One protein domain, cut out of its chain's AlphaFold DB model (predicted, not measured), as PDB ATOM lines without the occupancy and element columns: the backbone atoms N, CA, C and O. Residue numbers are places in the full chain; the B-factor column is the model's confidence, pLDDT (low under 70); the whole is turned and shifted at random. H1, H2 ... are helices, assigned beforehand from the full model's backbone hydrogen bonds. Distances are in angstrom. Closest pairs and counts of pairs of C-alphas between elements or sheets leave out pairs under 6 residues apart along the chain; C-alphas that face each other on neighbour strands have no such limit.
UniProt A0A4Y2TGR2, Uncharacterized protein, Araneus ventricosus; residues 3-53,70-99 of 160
ATOM      1  N   ILE A   3     317.077 333.473 471.432       80.44
ATOM      2  CA  ILE A   3     318.550 333.437 471.447       80.44
ATOM      3  C   ILE A   3     319.112 333.704 470.050       80.44
ATOM      4  O   ILE A   3     319.949 334.584 469.882       80.44
ATOM      5  N   VAL A   4     318.579 333.010 469.042       78.50
ATOM      6  CA  VAL A   4     318.963 333.192 467.637       78.50
ATOM      7  C   VAL A   4     318.716 334.637 467.193       78.50
ATOM      8  O   VAL A   4     319.615 335.255 466.637       78.50
ATOM      9  N   ARG A   5     317.562 335.234 467.537       80.19
ATOM     10  CA  ARG A   5     317.303 336.661 467.253       80.19
ATOM     11  C   ARG A   5     318.321 337.590 467.922       80.19
ATOM     12  O   ARG A   5     318.817 338.488 467.264       80.19
ATOM     13  N   LYS A   6     318.677 337.364 469.194       81.88
ATOM     14  CA  LYS A   6     319.705 338.165 469.891       81.88
ATOM     15  C   LYS A   6     321.071 338.102 469.200       81.88
ATOM     16  O   LYS A   6     321.737 339.128 469.098       81.88
ATOM     17  N   VAL A   7     321.474 336.920 468.733       81.69
ATOM     18  CA  VAL A   7     322.731 336.715 467.998       81.69
ATOM     19  C   VAL A   7     322.694 337.427 466.646       81.69
ATOM     20  O   VAL A   7     323.606 338.189 466.343       81.69
ATOM     21  N   ILE A   8     321.612 337.262 465.875       82.38
ATOM     22  CA  ILE A   8     321.428 337.946 464.584       82.38
ATOM     23  C   ILE A   8     321.449 339.464 464.763       82.38
ATOM     24  O   ILE A   8     322.181 340.153 464.067       82.38
ATOM     25  N   THR A   9     320.702 340.007 465.726       88.44
ATOM     26  CA  THR A   9     320.655 341.458 465.948       88.44
ATOM     27  C   THR A   9     322.015 342.013 466.376       88.44
ATOM     28  O   THR A   9     322.382 343.115 465.973       88.44
ATOM     29  N   ALA A  10     322.796 341.271 467.165       86.06
ATOM     30  CA  ALA A  10     324.168 341.669 467.478       86.06
ATOM     31  C   ALA A  10     325.056 341.663 466.219       86.06
ATOM     32  O   ALA A  10     325.854 342.581 466.026       86.06
ATOM     33  N   LEU A  11     324.862 340.676 465.341       83.88
ATOM     34  CA  LEU A  11     325.558 340.545 464.064       83.88
ATOM     35  C   LEU A  11     325.265 341.715 463.116       83.88
ATOM     36  O   LEU A  11     326.195 342.323 462.592       83.88
ATOM     37  N   GLU A  12     323.986 342.042 462.921       87.75
ATOM     38  CA  GLU A  12     323.509 343.121 462.044       87.75
ATOM     39  C   GLU A  12     324.015 344.492 462.502       87.75
ATOM     40  O   GLU A  12     324.375 345.338 461.686       87.75
ATOM     41  N   ASN A  13     324.105 344.695 463.817       91.06
ATOM     42  CA  ASN A  13     324.587 345.941 464.408       91.06
ATOM     43  C   ASN A  13     326.119 346.004 464.551       91.06
ATOM     44  O   ASN A  13     326.629 346.947 465.158       91.06
ATOM     45  N   ASN A  14     326.864 345.026 464.016       87.88
ATOM     46  CA  ASN A  14     328.319 344.893 464.178       87.88
ATOM     47  C   ASN A  14     328.782 344.953 465.651       87.88
ATOM     48  O   ASN A  14     329.882 345.421 465.953       87.88
ATOM     49  N   GLN A  15     327.939 344.504 466.583       86.94
ATOM     50  CA  GLN A  15     328.291 344.398 467.996       86.94
ATOM     51  C   GLN A  15     329.057 343.101 468.270       86.94
ATOM     52  O   GLN A  15     328.968 342.124 467.528       86.94
ATOM     53  N   SER A  16     329.810 343.085 469.373       82.25
ATOM     54  CA  SER A  16     330.443 341.858 469.857       82.25
ATOM     55  C   SER A  16     329.387 340.801 470.171       82.25
ATOM     56  O   SER A  16     328.351 341.135 470.755       82.25
ATOM     57  N   MET A  17     329.687 339.539 469.853       79.62
ATOM     58  CA  MET A  17     328.783 338.421 470.101       79.62
ATOM     59  C   MET A  17     328.326 338.414 471.568       79.62
ATOM     60  O   MET A  17     329.167 338.544 472.471       79.62
ATOM     61  N   PRO A  18     327.013 338.314 471.846       80.75
ATOM     62  CA  PRO A  18     326.543 338.244 473.216       80.75
ATOM     63  C   PRO A  18     327.140 336.999 473.873       80.75
ATOM     64  O   PRO A  18     327.039 335.899 473.340       80.75
ATOM     65  N   LYS A  19     327.763 337.163 475.043       83.31
ATOM     66  CA  LYS A  19     328.198 336.021 475.852       83.31
ATOM     67  C   LYS A  19     326.955 335.339 476.403       83.31
ATOM     68  O   LYS A  19     326.312 335.893 477.287       83.31
ATOM     69  N   ILE A  20     326.608 334.184 475.843       83.62
ATOM     70  CA  ILE A  20     325.409 333.443 476.231       83.62
ATOM     71  C   ILE A  20     325.806 332.365 477.229       83.62
ATOM     72  O   ILE A  20     326.539 331.431 476.906       83.62
ATOM     73  N   ASN A  21     325.313 332.493 478.454       88.62
ATOM     74  CA  ASN A  21     325.633 331.553 479.520       88.62
ATOM     75  C   ASN A  21     324.632 330.388 479.506       88.62
ATOM     76  O   ASN A  21     323.448 330.592 479.241       88.62
ATOM     77  N   LEU A  22     325.050 329.180 479.906       84.94
ATOM     78  CA  LEU A  22     324.158 328.008 479.962       84.94
ATOM     79  C   LEU A  22     322.864 328.280 480.754       84.94
ATOM     80  O   LEU A  22     321.776 327.898 480.334       84.94
ATOM     81  N   ARG A  23     322.965 329.007 481.873       86.19
ATOM     82  CA  ARG A  23     321.807 329.419 482.683       86.19
ATOM     83  C   ARG A  23     320.816 330.283 481.897       86.19
ATOM     84  O   ARG A  23     319.611 330.151 482.093       86.19
ATOM     85  N   GLU A  24     321.309 331.167 481.039       83.38
ATOM     86  CA  GLU A  24     320.465 332.022 480.203       83.38
ATOM     87  C   GLU A  24     319.811 331.211 479.091       83.38
ATOM     88  O   GLU A  24     318.625 331.399 478.844       83.38
ATOM     89  N   ILE A  25     320.534 330.257 478.493       85.31
ATOM     90  CA  ILE A  25     319.974 329.338 477.493       85.31
ATOM     91  C   ILE A  25     318.804 328.556 478.093       85.31
ATOM     92  O   ILE A  25     317.699 328.586 477.556       85.31
ATOM     93  N   ILE A  26     319.021 327.925 479.250       88.06
ATOM     94  CA  ILE A  26     317.988 327.154 479.954       88.06
ATOM     95  C   ILE A  26     316.806 328.054 480.331       88.06
ATOM     96  O   ILE A  26     315.651 327.666 480.157       88.06
ATOM     97  N   SER A  27     317.072 329.272 480.809       86.06
ATOM     98  CA  SER A  27     316.013 330.221 481.155       86.06
ATOM     99  C   SER A  27     315.192 330.654 479.940       86.06
ATOM    100  O   SER A  27     313.969 330.729 480.037       86.06
ATOM    101  N   GLU A  28     315.824 330.928 478.802       85.81
ATOM    102  CA  GLU A  28     315.124 331.344 477.586       85.81
ATOM    103  C   GLU A  28     314.338 330.193 476.951       85.81
ATOM    104  O   GLU A  28     313.223 330.421 476.488       85.81
ATOM    105  N   ILE A  29     314.854 328.961 477.000       85.00
ATOM    106  CA  ILE A  29     314.112 327.759 476.590       85.00
ATOM    107  C   ILE A  29     312.896 327.556 477.496       85.00
ATOM    108  O   ILE A  29     311.787 327.391 476.998       85.00
ATOM    109  N   SER A  30     313.071 327.633 478.818       85.62
ATOM    110  CA  SER A  30     311.965 327.504 479.774       85.62
ATOM    111  C   SER A  30     310.878 328.554 479.531       85.62
ATOM    112  O   SER A  30     309.694 328.230 479.517       85.62
ATOM    113  N   LYS A  31     311.262 329.808 479.263       85.50
ATOM    114  CA  LYS A  31     310.306 330.856 478.889       85.50
ATOM    115  C   LYS A  31     309.622 330.562 477.555       85.50
ATOM    116  O   LYS A  31     308.427 330.798 477.448       85.50
ATOM    117  N   ALA A  32     310.346 330.077 476.550       80.81
ATOM    118  CA  ALA A  32     309.746 329.739 475.264       80.81
ATOM    119  C   ALA A  32     308.686 328.638 475.427       80.81
ATOM    120  O   ALA A  32     307.567 328.800 474.961       80.81
ATOM    121  N   TRP A  33     308.986 327.581 476.184       82.25
ATOM    122  CA  TRP A  33     308.017 326.525 476.488       82.25
ATOM    123  C   TRP A  33     306.820 327.004 477.314       82.25
ATOM    124  O   TRP A  33     305.705 326.569 477.067       82.25
ATOM    125  N   ASN A  34     307.028 327.911 478.268       82.62
ATOM    126  CA  ASN A  34     305.952 328.363 479.155       82.62
ATOM    127  C   ASN A  34     305.079 329.481 478.565       82.62
ATOM    128  O   ASN A  34     303.936 329.639 478.987       82.62
ATOM    129  N   TYR A  35     305.619 330.298 477.656       79.81
ATOM    130  CA  TYR A  35     304.938 331.494 477.147       79.81
ATOM    131  C   TYR A  35     304.696 331.471 475.638       79.81
ATOM    132  O   TYR A  35     303.679 331.993 475.192       79.81
ATOM    133  N   ASP A  36     305.626 330.916 474.857       76.00
ATOM    134  CA  ASP A  36     305.554 330.946 473.391       76.00
ATOM    135  C   ASP A  36     304.902 329.670 472.829       76.00
ATOM    136  O   ASP A  36     304.254 329.714 471.784       76.00
ATOM    137  N   VAL A  37     305.034 328.531 473.519       79.25
ATOM    138  CA  VAL A  37     304.367 327.281 473.138       79.25
ATOM    139  C   VAL A  37     302.923 327.312 473.629       79.25
ATOM    140  O   VAL A  37     302.622 327.107 474.800       79.25
ATOM    141  N   ILE A  38     302.011 327.589 472.701       81.56
ATOM    142  CA  ILE A  38     300.569 327.624 472.956       81.56
ATOM    143  C   ILE A  38     300.000 326.207 472.788       81.56
ATOM    144  O   ILE A  38     300.418 325.475 471.892       81.56
ATOM    145  N   ASP A  39     298.961 325.850 473.548       77.19
ATOM    146  CA  ASP A  39     298.178 324.606 473.395       77.19
ATOM    147  C   ASP A  39     297.781 324.291 471.944       77.19
ATOM    148  O   ASP A  39     297.600 323.135 471.561       77.19
ATOM    149  N   ARG A  40     297.600 325.324 471.114       77.81
ATOM    150  CA  ARG A  40     297.347 325.179 469.677       77.81
ATOM    151  C   ARG A  40     298.545 324.570 468.946       77.81
ATOM    152  O   ARG A  40     298.339 323.668 468.148       77.81
ATOM    153  N   ILE A  41     299.762 325.027 469.240       77.69
ATOM    154  CA  ILE A  41     301.009 324.529 468.640       77.69
ATOM    155  C   ILE A  41     301.243 323.082 469.067       77.69
ATOM    156  O   ILE A  41     301.489 322.231 468.220       77.69
ATOM    157  N   ILE A  42     301.073 322.782 470.360       81.94
ATOM    158  CA  ILE A  42     301.198 321.415 470.888       81.94
ATOM    159  C   ILE A  42     300.218 320.486 470.163       81.94
ATOM    160  O   ILE A  42     300.630 319.483 469.582       81.94
ATOM    161  N   ARG A  43     298.930 320.855 470.108       78.62
ATOM    162  CA  ARG A  43     297.910 320.074 469.390       78.62
ATOM    163  C   ARG A  43     298.233 319.897 467.911       78.62
ATOM    164  O   ARG A  43     298.045 318.801 467.397       78.62
ATOM    165  N   ASN A  44     298.735 320.929 467.237       78.31
ATOM    166  CA  ASN A  44     299.087 320.848 465.821       78.31
ATOM    167  C   ASN A  44     300.266 319.883 465.586       78.31
ATOM    168  O   ASN A  44     300.236 319.094 464.643       78.31
ATOM    169  N   SER A  45     301.258 319.865 466.481       77.44
ATOM    170  CA  SER A  45     302.369 318.902 466.445       77.44
ATOM    171  C   SER A  45     301.896 317.461 466.650       77.44
ATOM    172  O   SER A  45     302.264 316.585 465.869       77.44
ATOM    173  N   PHE A  46     301.024 317.216 467.634       78.56
ATOM    174  CA  PHE A  46     300.408 315.898 467.829       78.56
ATOM    175  C   PHE A  46     299.550 315.487 466.623       78.56
ATOM    176  O   PHE A  46     299.620 314.341 466.187       78.56
ATOM    177  N   ALA A  47     298.796 316.418 466.030       75.19
ATOM    178  CA  ALA A  47     298.012 316.156 464.825       75.19
ATOM    179  C   ALA A  47     298.900 315.758 463.641       75.19
ATOM    180  O   ALA A  47     298.619 314.777 462.955       75.19
ATOM    181  N   LYS A  48     300.002 316.486 463.437       74.75
ATOM    182  CA  LYS A  48     300.969 316.229 462.366       74.75
ATOM    183  C   LYS A  48     301.693 314.893 462.534       74.75
ATOM    184  O   LYS A  48     301.984 314.237 461.541       74.75
ATOM    185  N   ALA A  49     301.937 314.477 463.773       72.75
ATOM    186  CA  ALA A  49     302.485 313.164 464.100       72.75
ATOM    187  C   ALA A  49     301.427 312.034 464.098       72.75
ATOM    188  O   ALA A  49     301.747 310.895 464.418       72.75
ATOM    189  N   GLY A  50     300.177 312.325 463.711       74.12
ATOM    190  CA  GLY A  50     299.121 311.322 463.552       74.12
ATOM    191  C   GLY A  50     298.397 310.934 464.844       74.12
ATOM    192  O   GLY A  50     297.568 310.030 464.820       74.12
ATOM    193  N   PHE A  51     298.647 311.630 465.958       71.38
ATOM    194  CA  PHE A  51     298.011 311.359 467.255       71.38
ATOM    195  C   PHE A  51     296.586 311.925 467.386       71.38
ATOM    196  O   PHE A  51     295.972 311.799 468.446       71.38
ATOM    197  N   PHE A  52     296.032 312.570 466.353       65.88
ATOM    198  CA  PHE A  52     294.673 313.109 466.426       65.88
ATOM    199  C   PHE A  52     293.611 312.072 466.054       65.88
ATOM    200  O   PHE A  52     293.553 311.592 464.923       65.88
ATOM    201  N   VAL A  53     292.682 311.830 466.982       52.34
ATOM    202  CA  VAL A  53     291.361 311.278 466.668       52.34
ATOM    203  C   VAL A  53     290.551 312.400 466.025       52.34
ATOM    204  O   VAL A  53     290.306 313.436 466.642       52.34
ATOM    205  N   GLU A  70     316.579 327.528 453.330       75.31
ATOM    206  CA  GLU A  70     317.562 328.388 452.667       75.31
ATOM    207  C   GLU A  70     318.078 329.526 453.557       75.31
ATOM    208  O   GLU A  70     319.271 329.836 453.545       75.31
ATOM    209  N   GLU A  71     317.199 330.163 454.329       79.44
ATOM    210  CA  GLU A  71     317.572 331.250 455.231       79.44
ATOM    211  C   GLU A  71     318.368 330.725 456.430       79.44
ATOM    212  O   GLU A  71     319.382 331.319 456.808       79.44
ATOM    213  N   LEU A  72     317.981 329.561 456.956       80.75
ATOM    214  CA  LEU A  72     318.713 328.874 458.015       80.75
ATOM    215  C   LEU A  72     320.111 328.429 457.545       80.75
ATOM    216  O   LEU A  72     321.098 328.637 458.253       80.75
ATOM    217  N   ASN A  73     320.217 327.888 456.331       81.75
ATOM    218  CA  ASN A  73     321.485 327.461 455.743       81.75
ATOM    219  C   ASN A  73     322.420 328.657 455.479       81.75
ATOM    220  O   ASN A  73     323.611 328.620 455.794       81.75
ATOM    221  N   ARG A  74     321.867 329.777 454.995       83.06
ATOM    222  CA  ARG A  74     322.608 331.039 454.836       83.06
ATOM    223  C   ARG A  74     323.204 331.515 456.162       83.06
ATOM    224  O   ARG A  74     324.367 331.909 456.206       83.06
ATOM    225  N   MET A  75     322.427 331.461 457.243       82.06
ATOM    226  CA  MET A  75     322.898 331.837 458.577       82.06
ATOM    227  C   MET A  75     323.973 330.879 459.115       82.06
ATOM    228  O   MET A  75     324.929 331.331 459.746       82.06
ATOM    229  N   TRP A  76     323.855 329.577 458.835       81.81
ATOM    230  CA  TRP A  76     324.849 328.569 459.222       81.81
ATOM    231  C   TRP A  76     326.218 328.821 458.581       81.81
ATOM    232  O   TRP A  76     327.249 328.752 459.253       81.81
ATOM    233  N   ILE A  77     326.238 329.184 457.295       82.69
ATOM    234  CA  ILE A  77     327.469 329.533 456.570       82.69
ATOM    235  C   ILE A  77     328.110 330.798 457.162       82.69
ATOM    236  O   ILE A  77     329.313 330.810 457.414       82.69
ATOM    237  N   GLN A  78     327.314 331.824 457.477       80.81
ATOM    238  CA  GLN A  78     327.819 333.058 458.098       80.81
ATOM    239  C   GLN A  78     328.441 332.831 459.484       80.81
ATOM    240  O   GLN A  78     329.417 333.491 459.836       80.81
ATOM    241  N   LEU A  79     327.897 331.904 460.277       78.75
ATOM    242  CA  LEU A  79     328.480 331.504 461.563       78.75
ATOM    243  C   LEU A  79     329.800 330.732 461.383       78.75
ATOM    244  O   LEU A  79     330.739 330.948 462.149       78.75
ATOM    245  N   ARG A  80     329.906 329.887 460.347       78.12
ATOM    246  CA  ARG A  80     331.139 329.155 459.994       78.12
ATOM    247  C   ARG A  80     332.267 330.098 459.574       78.12
ATOM    248  O   ARG A  80     333.416 329.889 459.945       78.12
ATOM    249  N   GLU A  81     331.944 331.148 458.826       76.75
ATOM    250  CA  GLU A  81     332.912 332.166 458.395       76.75
ATOM    251  C   GLU A  81     333.455 333.017 459.554       76.75
ATOM    252  O   GLU A  81     334.528 333.603 459.430       76.75
ATOM    253  N   LYS A  82     332.741 333.073 460.686       76.06
ATOM    254  CA  LYS A  82     333.135 333.840 461.879       76.06
ATOM    255  C   LYS A  82     333.830 333.006 462.971       76.06
ATOM    256  O   LYS A  82     333.973 333.496 464.085       76.06
ATOM    257  N   GLU A  83     334.296 331.794 462.641       60.81
ATOM    258  CA  GLU A  83     335.084 330.880 463.503       60.81
ATOM    259  C   GLU A  83     334.401 330.389 464.806       60.81
ATOM    260  O   GLU A  83     335.068 329.896 465.713       60.81
ATOM    261  N   GLU A  84     333.067 330.436 464.916       63.50
ATOM    262  CA  GLU A  84     332.352 330.007 466.140       63.50
ATOM    263  C   GLU A  84     331.757 328.584 466.095       63.50
ATOM    264  O   GLU A  84     331.216 328.113 467.097       63.50
ATOM    265  N   ILE A  85     331.879 327.857 464.978       66.81
ATOM    266  CA  ILE A  85     331.416 326.462 464.851       66.81
ATOM    267  C   ILE A  85     332.500 325.578 464.236       66.81
ATOM    268  O   ILE A  85     333.169 325.980 463.288       66.81
ATOM    269  N   ASN A  86     332.652 324.356 464.763       69.75
ATOM    270  CA  ASN A  86     333.563 323.353 464.209       69.75
ATOM    271  C   ASN A  86     333.220 323.091 462.729       69.75
ATOM    272  O   ASN A  86     332.073 322.766 462.413       69.75
ATOM    273  N   TYR A  87     334.213 323.219 461.840       66.38
ATOM    274  CA  TYR A  87     334.069 323.031 460.392       66.38
ATOM    275  C   TYR A  87     333.504 321.654 460.011       66.38
ATOM    276  O   TYR A  87     332.894 321.530 458.947       66.38
ATOM    277  N   ASP A  88     333.641 320.659 460.883       76.44
ATOM    278  CA  ASP A  88     333.191 319.294 460.618       76.44
ATOM    279  C   ASP A  88     331.682 319.077 460.832       76.44
ATOM    280  O   ASP A  88     331.161 318.058 460.395       76.44
ATOM    281  N   LEU A  89     330.960 320.006 461.475       72.94
ATOM    282  CA  LEU A  89     329.522 319.852 461.740       72.94
ATOM    283  C   LEU A  89     328.685 320.422 460.585       72.94
ATOM    284  O   LEU A  89     328.720 321.631 460.303       72.94
ATOM    285  N   LEU A  90     327.911 319.569 459.912       81.44
ATOM    286  CA  LEU A  90     326.926 319.993 458.917       81.44
ATOM    287  C   LEU A  90     325.613 320.373 459.602       81.44
ATOM    288  O   LEU A  90     325.274 319.871 460.671       81.44
ATOM    289  N   ILE A  91     324.856 321.282 458.980       78.19
ATOM    290  CA  ILE A  91     323.517 321.609 459.480       78.19
ATOM    291  C   ILE A  91     322.601 320.384 459.433       78.19
ATOM    292  O   ILE A  91     321.775 320.196 460.323       78.19
ATOM    293  N   ASP A  92     322.826 319.516 458.447       77.50
ATOM    294  CA  ASP A  92     322.127 318.247 458.309       77.50
ATOM    295  C   ASP A  92     322.375 317.337 459.513       77.50
ATOM    296  O   ASP A  92     321.411 316.774 460.008       77.50
ATOM    297  N   ASP A  93     323.596 317.282 460.063       80.31
ATOM    298  CA  ASP A  93     323.911 316.472 461.252       80.31
ATOM    299  C   ASP A  93     323.130 316.931 462.493       80.31
ATOM    300  O   ASP A  93     322.785 316.134 463.367       80.31
ATOM    301  N   PHE A  94     322.855 318.235 462.596       74.00
ATOM    302  CA  PHE A  94     322.048 318.792 463.680       74.00
ATOM    303  C   PHE A  94     320.563 318.462 463.494       74.00
ATOM    304  O   PHE A  94     319.899 318.078 464.453       74.00
ATOM    305  N   LEU A  95     320.057 318.578 462.263       74.31
ATOM    306  CA  LEU A  95     318.662 318.287 461.928       74.31
ATOM    307  C   LEU A  95     318.352 316.782 461.958       74.31
ATOM    308  O   LEU A  95     317.248 316.389 462.331       74.31
ATOM    309  N   SER A  96     319.312 315.931 461.594       70.19
ATOM    310  CA  SER A  96     319.169 314.474 461.600       70.19
ATOM    311  C   SER A  96     319.270 313.877 463.000       70.19
ATOM    312  O   SER A  96     318.769 312.780 463.232       70.19
ATOM    313  N   ARG A  97     319.867 314.589 463.961       64.25
ATOM    314  CA  ARG A  97     319.989 314.111 465.343       64.25
ATOM    315  C   ARG A  97     318.641 313.932 466.039       64.25
ATOM    316  O   ARG A  97     318.501 313.039 466.868       64.25
ATOM    317  N   ASP A  98     317.649 314.731 465.661       54.03
ATOM    318  CA  ASP A  98     316.283 314.599 466.171       54.03
ATOM    319  C   ASP A  98     315.535 313.404 465.540       54.03
ATOM    320  O   ASP A  98     314.515 312.973 466.073       54.03
ATOM    321  N   TYR A  99     316.045 312.832 464.438       58.25
ATOM    322  CA  TYR A  99     315.481 311.638 463.791       58.25
ATOM    323  C   TYR A  99     315.939 310.327 464.451       58.25
ATOM    324  O   TYR A  99     315.182 309.361 464.482       58.25
TER     325      TYR A  99
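AT A GLANCE: This is residues 3 to 53 and 70 to 99 of the 160 residues of an uncharacterized protein of Araneus ventricosus (UniProt A0A4Y2TGR2). This is a loose, open frame of five helices, no two of which clearly touch: the longest, H2, has the first residue of H1 near its middle, at Glu 28, and leads on to an arm at the far end, where H3 turns off at a corner, while H4 and the short H5 form a separate pair away from H1 and H2. Residues 30 to 42, of which 30 to 36 belong to H2 and 39 to 42 to H3, stick out, and so do residues 45 to 50, of which 45 to 48 belong to H3, and residues 93 to 99, of which 93 to 96 belong to H5. The printed part has 81 residues with five named helices in the order H1 H2 H3 H4 H5 and no named strand; its class is all helix. It is loose, with a radius of gyration of the C-alphas of 16.2 A, and elongated, spanning 49 by 27 by 21 A.

HOW THE PARTS SIT: Begin with H2, residues 22 to 36. Look beside it for H1, residues 3 to 12: the two are close but not clearly touching, and their closest C-alphas, those of Ile 3 and Glu 28, are 7.3 A apart. Their lines are about perpendicular at 71 degrees, but only just. From Asp 36 a tight link of 2 residues leads to H3, residues 39 to 48, which is apart from H2. Across the cut you come to H4, residues 70 to 81, which is apart from H1, H2 and H3. H5, residues 91 to 96, is close to H4 but not clearly touching it; their closest C-alphas, those of Trp 76 and Ile 91, are 7.1 A apart. H4 and H5 run opposite ways at a steep tilt of 57 degrees. H5 is apart from H1, H2 and H3, and H1 is apart from H3. In H1, H2, H3, H4 and H5 every O i to N i+4 pair is within hydrogen-bond range.

IN THESE COORDINATES: Find C-alpha 22 at (324.158, 328.008, 479.962); from there H2 runs 19.9 A to C-alpha 36 at (305.554, 330.946, 473.391). H1 begins at C-alpha 3, at (318.550, 333.437, 471.447), and measures 14.4 A; H3 measures 14.1 A. H4 measures 16.8 A, and H5, 8.6 A long, ends at C-alpha 96, at (319.169, 314.474, 461.600).

THE WHOLE: The two C-alphas farthest apart are those of Asn 14 and Val 53, 50.0 A. Residues 54 to 69 are cut out, and C-alphas 53 and 70 are 34.3 A apart across the cut. Of the links that are printed whole, H1 to H2 and H4 to H5 are short with 9 residues each, and no link is long. The mean pLDDT of the printed part is 78.4; look for values under 70 at residues 52 to 53, 83 to 87 and 97 to 99.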